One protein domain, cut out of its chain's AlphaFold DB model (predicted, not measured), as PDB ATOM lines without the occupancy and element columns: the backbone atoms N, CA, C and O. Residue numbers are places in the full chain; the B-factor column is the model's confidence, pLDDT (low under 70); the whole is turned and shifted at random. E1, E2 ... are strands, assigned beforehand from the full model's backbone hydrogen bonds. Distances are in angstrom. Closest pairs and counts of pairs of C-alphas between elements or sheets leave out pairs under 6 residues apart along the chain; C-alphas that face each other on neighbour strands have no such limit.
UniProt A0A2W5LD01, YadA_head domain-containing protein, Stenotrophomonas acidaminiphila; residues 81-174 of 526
ATOM      1  N   ALA A  81     113.982 134.491 164.463       85.25
ATOM      2  CA  ALA A  81     114.545 133.162 164.714       85.25
ATOM      3  C   ALA A  81     114.685 132.415 163.383       85.25
ATOM      4  O   ALA A  81     113.757 132.411 162.576       85.25
ATOM      5  N   CYS A  82     115.859 131.842 163.128       81.88
ATOM      6  CA  CYS A  82     116.262 131.404 161.797       81.88
ATOM      7  C   CYS A  82     117.255 130.244 161.846       81.88
ATOM      8  O   CYS A  82     118.359 130.396 162.363       81.88
ATOM      9  N   GLY A  83     116.901 129.126 161.221       78.19
ATOM     10  CA  GLY A  83     117.689 127.899 161.202       78.19
ATOM     11  C   GLY A  83     117.213 126.853 162.218       78.19
ATOM     12  O   GLY A  83     116.317 127.084 163.033       78.19
ATOM     13  N   GLN A  84     117.763 125.640 162.120       80.38
ATOM     14  CA  GLN A  84     117.310 124.494 162.909       80.38
ATOM     15  C   GLN A  84     117.709 124.684 164.374       80.38
ATOM     16  O   GLN A  84     118.884 124.835 164.676       80.38
ATOM     17  N   GLY A  85     116.743 124.659 165.293       80.06
ATOM     18  CA  GLY A  85     117.012 124.861 166.723       80.06
ATOM     19  C   GLY A  85     117.378 126.298 167.120       80.06
ATOM     20  O   GLY A  85     117.834 126.500 168.239       80.06
ATOM     21  N   ALA A  86     117.193 127.293 166.245       87.62
ATOM     22  CA  ALA A  86     117.399 128.697 166.597       87.62
ATOM     23  C   ALA A  86     116.264 129.238 167.488       87.62
ATOM     24  O   ALA A  86     115.084 129.113 167.157       87.62
ATOM     25  N   VAL A  87     116.627 129.877 168.601       87.06
ATOM     26  CA  VAL A  87     115.722 130.401 169.632       87.06
ATOM     27  C   VAL A  87     116.030 131.875 169.898       87.06
ATOM     28  O   VAL A  87     117.086 132.215 170.433       87.06
ATOM     29  N   ALA A  88     115.080 132.752 169.576       89.19
ATOM     30  CA  ALA A  88     115.088 134.163 169.960       89.19
ATOM     31  C   ALA A  88     114.109 134.370 171.131       89.19
ATOM     32  O   ALA A  88     112.905 134.503 170.931       89.19
ATOM     33  N   GLY A  89     114.624 134.321 172.362       84.88
ATOM     34  CA  GLY A  89     113.827 134.290 173.596       84.88
ATOM     35  C   GLY A  89     113.480 135.655 174.201       84.88
ATOM     36  O   GLY A  89     112.608 135.728 175.062       84.88
ATOM     37  N   GLY A  90     114.144 136.736 173.780       83.69
ATOM     38  CA  GLY A  90     113.881 138.098 174.266       83.69
ATOM     39  C   GLY A  90     113.157 138.993 173.259       83.69
ATOM     40  O   GLY A  90     113.053 138.662 172.082       83.69
ATOM     41  N   THR A  91     112.670 140.157 173.696       85.25
ATOM     42  CA  THR A  91     112.067 141.167 172.804       85.25
ATOM     43  C   THR A  91     113.115 141.721 171.839       85.25
ATOM     44  O   THR A  91     114.221 142.048 172.266       85.25
ATOM     45  N   SER A  92     112.793 141.833 170.547       86.00
ATOM     46  CA  SER A  92     113.736 142.301 169.512       86.00
ATOM     47  C   SER A  92     115.044 141.489 169.430       86.00
ATOM     48  O   SER A  92     116.093 142.032 169.084       86.00
ATOM     49  N   ALA A  93     115.008 140.206 169.805       90.06
ATOM     50  CA  ALA A  93     116.155 139.305 169.729       90.06
ATOM     51  C   ALA A  93     116.304 138.680 168.329       90.06
ATOM     52  O   ALA A  93     115.313 138.419 167.644       90.06
ATOM     53  N   VAL A  94     117.545 138.408 167.918       89.75
ATOM     54  CA  VAL A  94     117.891 137.859 166.596       89.75
ATOM     55  C   VAL A  94     118.747 136.605 166.765       89.75
ATOM     56  O   VAL A  94     119.859 136.701 167.270       89.75
ATOM     57  N   ALA A  95     118.266 135.444 166.323       90.94
ATOM     58  CA  ALA A  95     118.966 134.159 166.355       90.94
ATOM     59  C   ALA A  95     119.044 133.559 164.940       90.94
ATOM     60  O   ALA A  95     118.010 133.211 164.372       90.94
ATOM     61  N   ILE A  96     120.248 133.438 164.361       88.81
ATOM     62  CA  ILE A  96     120.454 132.966 162.975       88.81
ATOM     63  C   ILE A  96     121.544 131.881 162.914       88.81
ATOM     64  O   ILE A  96     122.734 132.183 162.994       88.81
ATOM     65  N   GLY A  97     121.162 130.620 162.716       87.38
ATOM     66  CA  GLY A  97     122.081 129.486 162.555       87.38
ATOM     67  C   GLY A  97     121.474 128.160 163.019       87.38
ATOM     68  O   GLY A  97     120.261 128.028 163.137       87.38
ATOM     69  N   ILE A  98     122.323 127.172 163.303       87.00
ATOM     70  CA  ILE A  98     121.908 125.897 163.910       87.00
ATOM     71  C   ILE A  98     122.129 125.965 165.430       87.00
ATOM     72  O   ILE A  98     123.151 126.490 165.868       87.00
ATOM     73  N   ASP A  99     121.180 125.464 166.225       89.12
ATOM     74  CA  ASP A  99     121.220 125.395 167.700       89.12
ATOM     75  C   ASP A  99     121.582 126.737 168.392       89.12
ATOM     76  O   ASP A  99     122.379 126.784 169.331       89.12
ATOM     77  N   VAL A 100     121.036 127.852 167.894       92.50
ATOM     78  CA  VAL A 100     121.395 129.228 168.305       92.50
ATOM     79  C   VAL A 100     120.495 129.754 169.419       92.50
ATOM     80  O   VAL A 100     119.283 129.575 169.355       92.50
ATOM     81  N   LEU A 101     121.049 130.491 170.387       93.25
ATOM     82  CA  LEU A 101     120.286 131.106 171.479       93.25
ATOM     83  C   LEU A 101     120.541 132.618 171.592       93.25
ATOM     84  O   LEU A 101     121.587 133.044 172.076       93.25
ATOM     85  N   ALA A 102     119.550 133.433 171.233       94.12
ATOM     86  CA  ALA A 102     119.474 134.852 171.590       94.12
ATOM     87  C   ALA A 102     118.498 135.005 172.770       94.12
ATOM     88  O   ALA A 102     117.288 135.159 172.598       94.12
ATOM     89  N   GLY A 103     119.013 134.831 173.988       89.25
ATOM     90  CA  GLY A 103     118.217 134.534 175.184       89.25
ATOM     91  C   GLY A 103     117.565 135.733 175.879       89.25
ATOM     92  O   GLY A 103     116.783 135.529 176.803       89.25
ATOM     93  N   THR A 104     117.879 136.973 175.489       92.06
ATOM     94  CA  THR A 104     117.393 138.188 176.180       92.06
ATOM     95  C   THR A 104     117.082 139.339 175.219       92.06
ATOM     96  O   THR A 104     117.348 139.259 174.019       92.06
ATOM     97  N   SER A 105     116.460 140.412 175.716       90.69
ATOM     98  CA  SER A 105     116.002 141.508 174.859       90.69
ATOM     99  C   SER A 105     117.152 142.241 174.159       90.69
ATOM    100  O   SER A 105     118.217 142.475 174.737       90.69
ATOM    101  N   SER A 106     116.931 142.575 172.886       91.62
ATOM    102  CA  SER A 106     117.923 143.134 171.956       91.62
ATOM    103  C   SER A 106     119.212 142.308 171.810       91.62
ATOM    104  O   SER A 106     120.231 142.853 171.391       91.62
ATOM    105  N   SER A 107     119.208 141.019 172.178       94.88
ATOM    106  CA  SER A 107     120.370 140.142 171.985       94.88
ATOM    107  C   SER A 107     120.440 139.598 170.555       94.88
ATOM    108  O   SER A 107     119.416 139.325 169.927       94.88
ATOM    109  N   VAL A 108     121.655 139.453 170.027       95.06
ATOM    110  CA  VAL A 108     121.916 139.027 168.643       95.06
ATOM    111  C   VAL A 108     122.883 137.849 168.661       95.06
ATOM    112  O   VAL A 108     124.018 138.006 169.088       95.06
ATOM    113  N   ALA A 109     122.463 136.682 168.185       95.56
ATOM    114  CA  ALA A 109     123.265 135.468 168.083       95.56
ATOM    115  C   ALA A 109     123.271 134.958 166.630       95.56
ATOM    116  O   ALA A 109     122.213 134.725 166.044       95.56
ATOM    117  N   ILE A 110     124.449 134.808 166.019       94.12
ATOM    118  CA  ILE A 110     124.598 134.420 164.606       94.12
ATOM    119  C   ILE A 110     125.734 133.398 164.445       94.12
ATOM    120  O   ILE A 110     126.877 133.676 164.796       94.12
ATOM    121  N   GLY A 111     125.442 132.245 163.845       92.12
ATOM    122  CA  GLY A 111     126.382 131.133 163.640       92.12
ATOM    123  C   GLY A 111     126.032 129.895 164.471       92.12
ATOM    124  O   GLY A 111     125.360 129.999 165.490       92.12
ATOM    125  N   ASP A 112     126.471 128.714 164.021       92.81
ATOM    126  CA  ASP A 112     126.201 127.429 164.690       92.81
ATOM    127  C   ASP A 112     126.580 127.472 166.182       92.81
ATOM    128  O   ASP A 112     127.721 127.784 166.528       92.81
ATOM    129  N   ARG A 113     125.617 127.171 167.059       94.12
ATOM    130  CA  ARG A 113     125.750 127.154 168.528       94.12
ATOM    131  C   ARG A 113     126.191 128.482 169.160       94.12
ATOM    132  O   ARG A 113     126.725 128.483 170.272       94.12
ATOM    133  N   ALA A 114     125.952 129.608 168.484       96.88
ATOM    134  CA  ALA A 114     126.135 130.940 169.061       96.88
ATOM    135  C   ALA A 114     125.115 131.216 170.185       96.88
ATOM    136  O   ALA A 114     123.937 130.869 170.076       96.88
ATOM    137  N   GLN A 115     125.563 131.864 171.262       96.50
ATOM    138  CA  GLN A 115     124.779 132.128 172.470       96.50
ATOM    139  C   GLN A 115     124.954 133.582 172.931       96.50
ATOM    140  O   GLN A 115     125.972 133.935 173.522       96.50
ATOM    141  N   ALA A 116     123.947 134.425 172.710       97.00
ATOM    142  CA  ALA A 116     123.862 135.770 173.275       97.00
ATOM    143  C   ALA A 116     122.854 135.765 174.433       97.00
ATOM    144  O   ALA A 116     121.645 135.871 174.235       97.00
ATOM    145  N   THR A 117     123.348 135.585 175.658       95.69
ATOM    146  CA  THR A 117     122.523 135.467 176.876       95.69
ATOM    147  C   THR A 117     122.610 136.695 177.783       95.69
ATOM    148  O   THR A 117     121.789 136.840 178.685       95.69
ATOM    149  N   GLY A 118     123.537 137.620 177.523       95.31
ATOM    150  CA  GLY A 118     123.538 138.943 178.144       95.31
ATOM    151  C   GLY A 118     122.513 139.888 177.505       95.31
ATOM    152  O   GLY A 118     122.343 139.894 176.286       95.31
ATOM    153  N   LEU A 119     121.860 140.726 178.321       94.56
ATOM    154  CA  LEU A 119     120.961 141.786 177.838       94.56
ATOM    155  C   LEU A 119     121.704 142.693 176.847       94.56
ATOM    156  O   LEU A 119     122.768 143.228 177.177       94.56
ATOM    157  N   SER A 120     121.130 142.855 175.651       95.12
ATOM    158  CA  SER A 120     121.728 143.598 174.531       95.12
ATOM    159  C   SER A 120     123.128 143.107 174.114       95.12
ATOM    160  O   SER A 120     123.930 143.890 173.606       95.12
ATOM    161  N   ALA A 121     123.446 141.830 174.352       97.12
ATOM    162  CA  ALA A 121     124.707 141.223 173.933       97.12
ATOM    163  C   ALA A 121     124.677 140.760 172.466       97.12
ATOM    164  O   ALA A 121     123.626 140.411 171.929       97.12
ATOM    165  N   THR A 122     125.842 140.719 171.821       97.25
ATOM    166  CA  THR A 122     126.011 140.267 170.430       97.25
ATOM    167  C   THR A 122     127.036 139.138 170.359       97.25
ATOM    168  O   THR A 122     128.185 139.350 170.719       97.25
ATOM    169  N   ALA A 123     126.656 137.963 169.860       97.19
ATOM    170  CA  ALA A 123     127.523 136.817 169.600       97.19
ATOM    171  C   ALA A 123     127.484 136.458 168.104       97.19
ATOM    172  O   ALA A 123     126.431 136.100 167.583       97.19
ATOM    173  N   ILE A 124     128.612 136.541 167.394       96.75
ATOM    174  CA  ILE A 124     128.704 136.187 165.968       96.75
ATOM    175  C   ILE A 124     129.894 135.253 165.741       96.75
ATOM    176  O   ILE A 124     131.049 135.670 165.826       96.75
ATOM    177  N   GLY A 125     129.610 133.997 165.408       95.50
ATOM    178  CA  GLY A 125     130.596 132.959 165.118       95.50
ATOM    179  C   GLY A 125     130.143 131.570 165.568       95.50
ATOM    180  O   GLY A 125     129.257 131.429 166.405       95.50
ATOM    181  N   LEU A 126     130.785 130.534 165.021       95.31
ATOM    182  CA  LEU A 126     130.658 129.155 165.502       95.31
ATOM    183  C   LEU A 126     130.978 129.108 167.004       95.31
ATOM    184  O   LEU A 126     132.096 129.446 167.383       95.31
ATOM    185  N   GLN A 127     130.033 128.690 167.844       95.50
ATOM    186  CA  GLN A 127     130.194 128.603 169.304       95.50
ATOM    187  C   GLN A 127     130.618 129.932 169.973       95.50
ATOM    188  O   GLN A 127     131.306 129.916 170.991       95.50
ATOM    189  N   ALA A 128     130.242 131.090 169.414       97.44
ATOM    190  CA  ALA A 128     130.468 132.387 170.063       97.44
ATOM    191  C   ALA A 128     129.525 132.571 171.269       97.44
ATOM    192  O   ALA A 128     128.324 132.333 171.147       97.44
ATOM    193  N   VAL A 129     130.038 133.036 172.408       97.25
ATOM    194  CA  VAL A 129     129.297 133.185 173.670       97.25
ATOM    195  C   VAL A 129     129.412 134.619 174.193       97.25
ATOM    196  O   VAL A 129     130.501 135.100 174.493       97.25
ATOM    197  N   ALA A 130     128.281 135.302 174.352       97.31
ATOM    198  CA  ALA A 130     128.183 136.649 174.910       97.31
ATOM    199  C   ALA A 130     127.189 136.660 176.089       97.31
ATOM    200  O   ALA A 130     125.986 136.886 175.919       97.31
ATOM    201  N   THR A 131     127.685 136.365 177.297       96.38
ATOM    202  CA  THR A 131     126.881 136.341 178.540       96.38
ATOM    203  C   THR A 131     126.833 137.699 179.236       96.38
ATOM    204  O   THR A 131     125.941 137.953 180.044       96.38
ATOM    205  N   GLY A 132     127.797 138.579 178.959       95.19
ATOM    206  CA  GLY A 132     127.884 139.885 179.601       95.19
ATOM    207  C   GLY A 132     126.819 140.866 179.106       95.19
ATOM    208  O   GLY A 132     126.512 140.913 177.913       95.19
ATOM    209  N   ARG A 133     126.274 141.703 179.997       95.19
ATOM    210  CA  ARG A 133     125.383 142.808 179.596       95.19
ATOM    211  C   ARG A 133     126.133 143.767 178.663       95.19
ATOM    212  O   ARG A 133     127.268 144.135 178.966       95.19
ATOM    213  N   TYR A 134     125.515 144.153 177.545       95.25
ATOM    214  CA  TYR A 134     126.133 144.969 176.483       95.25
ATOM    215  C   TYR A 134     127.455 144.398 175.921       95.25
ATOM    216  O   TYR A 134     128.279 145.156 175.409       95.25
ATOM    217  N   SER A 135     127.696 143.088 176.053       96.75
ATOM    218  CA  SER A 135     128.938 142.458 175.589       96.75
ATOM    219  C   SER A 135     128.888 142.060 174.112       96.75
ATOM    220  O   SER A 135     127.817 141.876 173.532       96.75
ATOM    221  N   VAL A 136     130.057 141.935 173.489       96.69
ATOM    222  CA  VAL A 136     130.199 141.649 172.057       96.69
ATOM    223  C   VAL A 136     131.264 140.570 171.856       96.69
ATOM    224  O   VAL A 136     132.435 140.814 172.127       96.69
ATOM    225  N   ALA A 137     130.865 139.395 171.369       96.94
ATOM    226  CA  ALA A 137     131.713 138.264 170.995       96.94
ATOM    227  C   ALA A 137     131.681 138.057 169.471       96.94
ATOM    228  O   ALA A 137     130.628 137.779 168.903       96.94
ATOM    229  N   LEU A 138     132.819 138.196 168.787       95.81
ATOM    230  CA  LEU A 138     132.919 138.178 167.321       95.81
ATOM    231  C   LEU A 138     134.054 137.251 166.864       95.81
ATOM    232  O   LEU A 138     135.203 137.674 166.729       95.81
ATOM    233  N   GLY A 139     133.742 135.984 166.611       94.56
ATOM    234  CA  GLY A 139     134.693 134.964 166.172       94.56
ATOM    235  C   GLY A 139     134.271 133.555 166.582       94.56
ATOM    236  O   GLY A 139     133.423 133.375 167.452       94.56
ATOM    237  N   ALA A 140     134.861 132.536 165.954       94.69
ATOM    238  CA  ALA A 140     134.611 131.150 166.341       94.69
ATOM    239  C   ALA A 140     135.192 130.871 167.741       94.69
ATOM    240  O   ALA A 140     136.395 131.054 167.942       94.69
ATOM    241  N   GLY A 141     134.359 130.459 168.698       94.19
ATOM    242  CA  GLY A 141     134.745 130.278 170.102       94.19
ATOM    243  C   GLY A 141     135.113 131.578 170.829       94.19
ATOM    244  O   GLY A 141     135.972 131.554 171.703       94.19
ATOM    245  N   ALA A 142     134.553 132.727 170.428       96.69
ATOM    246  CA  ALA A 142     134.766 133.991 171.135       96.69
ATOM    247  C   ALA A 142     133.897 134.073 172.409       96.69
ATOM    248  O   ALA A 142     132.684 133.908 172.317       96.69
ATOM    249  N   ASP A 143     134.499 134.390 173.557       96.06
ATOM    250  CA  ASP A 143     133.873 134.452 174.889       96.06
ATOM    251  C   ASP A 143     133.845 135.909 175.417       96.06
ATOM    252  O   ASP A 143     134.852 136.420 175.913       96.06
ATOM    253  N   ALA A 144     132.701 136.596 175.369       96.56
ATOM    254  CA  ALA A 144     132.507 137.920 175.975       96.56
ATOM    255  C   ALA A 144     131.676 137.800 177.266       96.56
ATOM    256  O   ALA A 144     130.443 137.879 177.262       96.56
ATOM    257  N   LEU A 145     132.360 137.536 178.384       94.75
ATOM    258  CA  LEU A 145     131.703 137.087 179.616       94.75
ATOM    259  C   LEU A 145     131.325 138.229 180.571       94.75
ATOM    260  O   LEU A 145     130.317 138.129 181.273       94.75
ATOM    261  N   GLY A 146     132.113 139.308 180.598       93.12
ATOM    262  CA  GLY A 146     131.902 140.454 181.488       93.12
ATOM    263  C   GLY A 146     130.949 141.528 180.943       93.12
ATOM    264  O   GLY A 146     130.710 141.642 179.743       93.12
ATOM    265  N   GLU A 147     130.394 142.357 181.829       93.31
ATOM    266  CA  GLU A 147     129.598 143.522 181.417       93.31
ATOM    267  C   GLU A 147     130.454 144.522 180.627       93.31
ATOM    268  O   GLU A 147     131.509 144.948 181.101       93.31
ATOM    269  N   LEU A 148     129.975 144.917 179.441       93.31
ATOM    270  CA  LEU A 148     130.703 145.727 178.456       93.31
ATOM    271  C   LEU A 148     132.049 145.097 178.031       93.31
ATOM    272  O   LEU A 148     133.012 145.810 177.744       93.31
ATOM    273  N   ALA A 149     132.112 143.760 177.993       95.00
ATOM    274  CA  ALA A 149     133.216 143.000 177.409       95.00
ATOM    275  C   ALA A 149     133.168 143.004 175.873       95.00
ATOM    276  O   ALA A 149     132.099 142.832 175.284       95.00
ATOM    277  N   TYR A 150     134.325 143.105 175.217       94.56
ATOM    278  CA  TYR A 150     134.441 143.031 173.755       94.56
ATOM    279  C   TYR A 150     135.491 141.990 173.352       94.56
ATOM    280  O   TYR A 150     136.683 142.290 173.326       94.56
ATOM    281  N   ALA A 151     135.059 140.774 173.023       95.50
ATOM    282  CA  ALA A 151     135.897 139.721 172.457       95.50
ATOM    283  C   ALA A 151     135.766 139.697 170.923       95.50
ATOM    284  O   ALA A 151     134.671 139.547 170.386       95.50
ATOM    285  N   MET A 152     136.868 139.827 170.187       93.56
ATOM    286  CA  MET A 152     136.884 139.795 168.721       93.56
ATOM    287  C   MET A 152     138.075 138.980 168.221       93.56
ATOM    288  O   MET A 152     139.205 139.454 168.239       93.56
ATOM    289  N   GLY A 153     137.823 137.778 167.721       91.62
ATOM    290  CA  GLY A 153     138.833 136.830 167.255       91.62
ATOM    291  C   GLY A 153     138.402 135.391 167.523       91.62
ATOM    292  O   GLY A 153     137.544 135.132 168.362       91.62
ATOM    293  N   ASN A 154     138.990 134.435 166.808       92.38
ATOM    294  CA  ASN A 154     138.814 133.017 167.126       92.38
ATOM    295  C   ASN A 154     139.462 132.715 168.490       92.38
ATOM    296  O   ASN A 154     140.601 133.110 168.710       92.38
ATOM    297  N   GLU A 155     138.735 132.077 169.411       91.81
ATOM    298  CA  GLU A 155     139.188 131.821 170.795       91.81
ATOM    299  C   GLU A 155     139.593 133.095 171.579       91.81
ATOM    300  O   GLU A 155     140.384 133.042 172.522       91.81
ATOM    301  N   ALA A 156     139.067 134.268 171.199       94.38
ATOM    302  CA  ALA A 156     139.238 135.502 171.967       94.38
ATOM    303  C   ALA A 156     138.318 135.496 173.197       94.38
ATOM    304  O   ALA A 156     137.121 135.263 173.057       94.38
ATOM    305  N   ARG A 157     138.839 135.799 174.391       94.00
ATOM    306  CA  ARG A 157     138.074 135.827 175.645       94.00
ATOM    307  C   ARG A 157     138.289 137.103 176.451       94.00
ATOM    308  O   ARG A 157     139.412 137.416 176.846       94.00
ATOM    309  N   ALA A 158     137.189 137.781 176.764       94.38
ATOM    310  CA  ALA A 158     137.110 138.953 177.628       94.38
ATOM    311  C   ALA A 158     136.299 138.599 178.891       94.38
ATOM    312  O   ALA A 158     135.072 138.468 178.854       94.38
ATOM    313  N   ASN A 159     137.007 138.361 180.000       91.50
ATOM    314  CA  ASN A 159     136.423 137.865 181.254       91.50
ATOM    315  C   ASN A 159     135.835 138.970 182.152       91.50
ATOM    316  O   ASN A 159     135.138 138.655 183.117       91.50
ATOM    317  N   ALA A 160     136.150 140.241 181.898       90.25
ATOM    318  CA  ALA A 160     135.771 141.367 182.746       90.25
ATOM    319  C   ALA A 160     135.174 142.497 181.892       90.25
ATOM    320  O   ALA A 160     134.710 142.274 180.779       90.25
ATOM    321  N   ARG A 161     135.164 143.732 182.403       91.69
ATOM    322  CA  ARG A 161     134.826 144.921 181.610       91.69
ATOM    323  C   ARG A 161     136.031 145.330 180.760       91.69
ATOM    324  O   ARG A 161     136.686 146.335 181.037       91.69
ATOM    325  N   ASP A 162     136.386 144.462 179.817       91.06
ATOM    326  CA  ASP A 162     137.634 144.511 179.060       91.06
ATOM    327  C   ASP A 162     137.504 144.099 177.582       91.06
ATOM    328  O   ASP A 162     136.471 143.616 177.117       91.06
ATOM    329  N   VAL A 163     138.555 144.379 176.807       92.06
ATOM    330  CA  VAL A 163     138.575 144.252 175.343       92.06
ATOM    331  C   VAL A 163     139.645 143.242 174.923       92.06
ATOM    332  O   VAL A 163     140.832 143.509 175.070       92.06
ATOM    333  N   ALA A 164     139.251 142.100 174.366       92.69
ATOM    334  CA  ALA A 164     140.149 141.073 173.840       92.69
ATOM    335  C   ALA A 164     140.046 141.020 172.307       92.69
ATOM    336  O   ALA A 164     139.096 140.459 171.768       92.69
ATOM    337  N   ILE A 165     141.007 141.612 171.594       90.81
ATOM    338  CA  ILE A 165     141.020 141.666 170.120       90.81
ATOM    339  C   ILE A 165     142.137 140.779 169.568       90.81
ATOM    340  O   ILE A 165     143.249 140.781 170.085       90.81
ATOM    341  N   GLY A 166     141.854 140.062 168.484       89.00
ATOM    342  CA  GLY A 166     142.737 139.078 167.870       89.00
ATOM    343  C   GLY A 166     142.513 137.657 168.406       89.00
ATOM    344  O   GLY A 166     141.903 137.448 169.452       89.00
ATOM    345  N   ALA A 167     142.939 136.652 167.642       88.44
ATOM    346  CA  ALA A 167     142.662 135.255 167.957       88.44
ATOM    347  C   ALA A 167     143.560 134.721 169.093       88.44
ATOM    348  O   ALA A 167     144.756 135.010 169.146       88.44
ATOM    349  N   GLY A 168     142.966 133.969 170.023       86.00
ATOM    350  CA  GLY A 168     143.595 133.553 171.282       86.00
ATOM    351  C   GLY A 168     143.839 134.695 172.285       86.00
ATOM    352  O   GLY A 168     144.557 134.501 173.268       86.00
ATOM    353  N   ALA A 169     143.293 135.897 172.053       90.75
ATOM    354  CA  ALA A 169     143.433 137.023 172.975       90.75
ATOM    355  C   ALA A 169     142.713 136.735 174.298       90.75
ATOM    356  O   ALA A 169     141.504 136.542 174.304       90.75
ATOM    357  N   LEU A 170     143.427 136.768 175.427       89.88
ATOM    358  CA  LEU A 170     142.832 136.627 176.757       89.88
ATOM    359  C   LEU A 170     142.959 137.937 177.536       89.88
ATOM    360  O   LEU A 170     144.062 138.323 177.922       89.88
ATOM    361  N   SER A 171     141.824 138.578 177.813       87.12
ATOM    362  CA  SER A 171     141.712 139.650 178.801       87.12
ATOM    363  C   SER A 171     141.046 139.122 180.076       87.12
ATOM    364  O   SER A 171     140.180 138.243 180.036       87.12
ATOM    365  N   SER A 172     141.516 139.569 181.241       79.38
ATOM    366  CA  SER A 172     140.991 139.160 182.560       79.38
ATOM    367  C   SER A 172     141.147 140.250 183.626       79.38
ATOM    368  O   SER A 172     141.296 139.967 184.814       79.38
ATOM    369  N   SER A 173     141.154 141.505 183.188       73.50
ATOM    370  CA  SER A 173     141.346 142.703 184.007       73.50
ATOM    371  C   SER A 173     140.956 143.915 183.164       73.50
ATOM    372  O   SER A 173     141.398 143.993 182.020       73.50
ATOM    373  N   SER A 174     140.187 144.849 183.729       72.81
ATOM    374  CA  SER A 174     139.519 145.982 183.060       72.81
ATOM    375  C   SER A 174     140.438 146.870 182.194       72.81
ATOM    376  O   SER A 174     140.902 147.922 182.632       72.81
TER     377      SER A 174
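Overview. This is residues 81 to 174 of the 526 residues of the protein "YadA_head domain-containing protein" of Stenotrophomonas acidaminiphila (UniProt A0A2W5LD01). Little of this is regular structure, yet the chain is wound in stacked turns, a flat solenoid: a wall of six short parallel strands, E1 to E6, forms one side, and short parallel pairings from residues 87 to 88 through 170 to 171 form the other. The printed part has 94 residues, 18 of them in named elements, with no named helix; class all strand. Sheet order is chain order, E1 E2 E3 E4 E5 E6. It is compact, radius of gyration of the C-alphas 11.6 A, spanning 34 by 21 by 11 A.

Along the chain. Find C-alpha 94 at (117.891, 137.859, 166.596), where E1, residues 94 to 96, begins its 6.6 A. Then come E2, 108 to 110, 6.7 A; E3, 122 to 124, 6.6 A; E4, 136 to 138, and E5, 150 to 152, each 6.5 A; and E6, 163 to 165, 6.3 A, ending at (141.020, 141.666, 170.120).

Arrangement. Look at inner strands E3 and E4, parallel at 6 degrees: N 124 and O 137, 2.8 A apart, are within hydrogen-bond range. Edge strands E1 and E6 are apart.

Size, cuts and confidence. The C-alphas of Gln 84 and Ser 174, the farthest apart, stand 36.9 A from each other. The printed part has no cut; the link E5 to E6 is short, the other four long. No printed residue is under 70 in pLDDT.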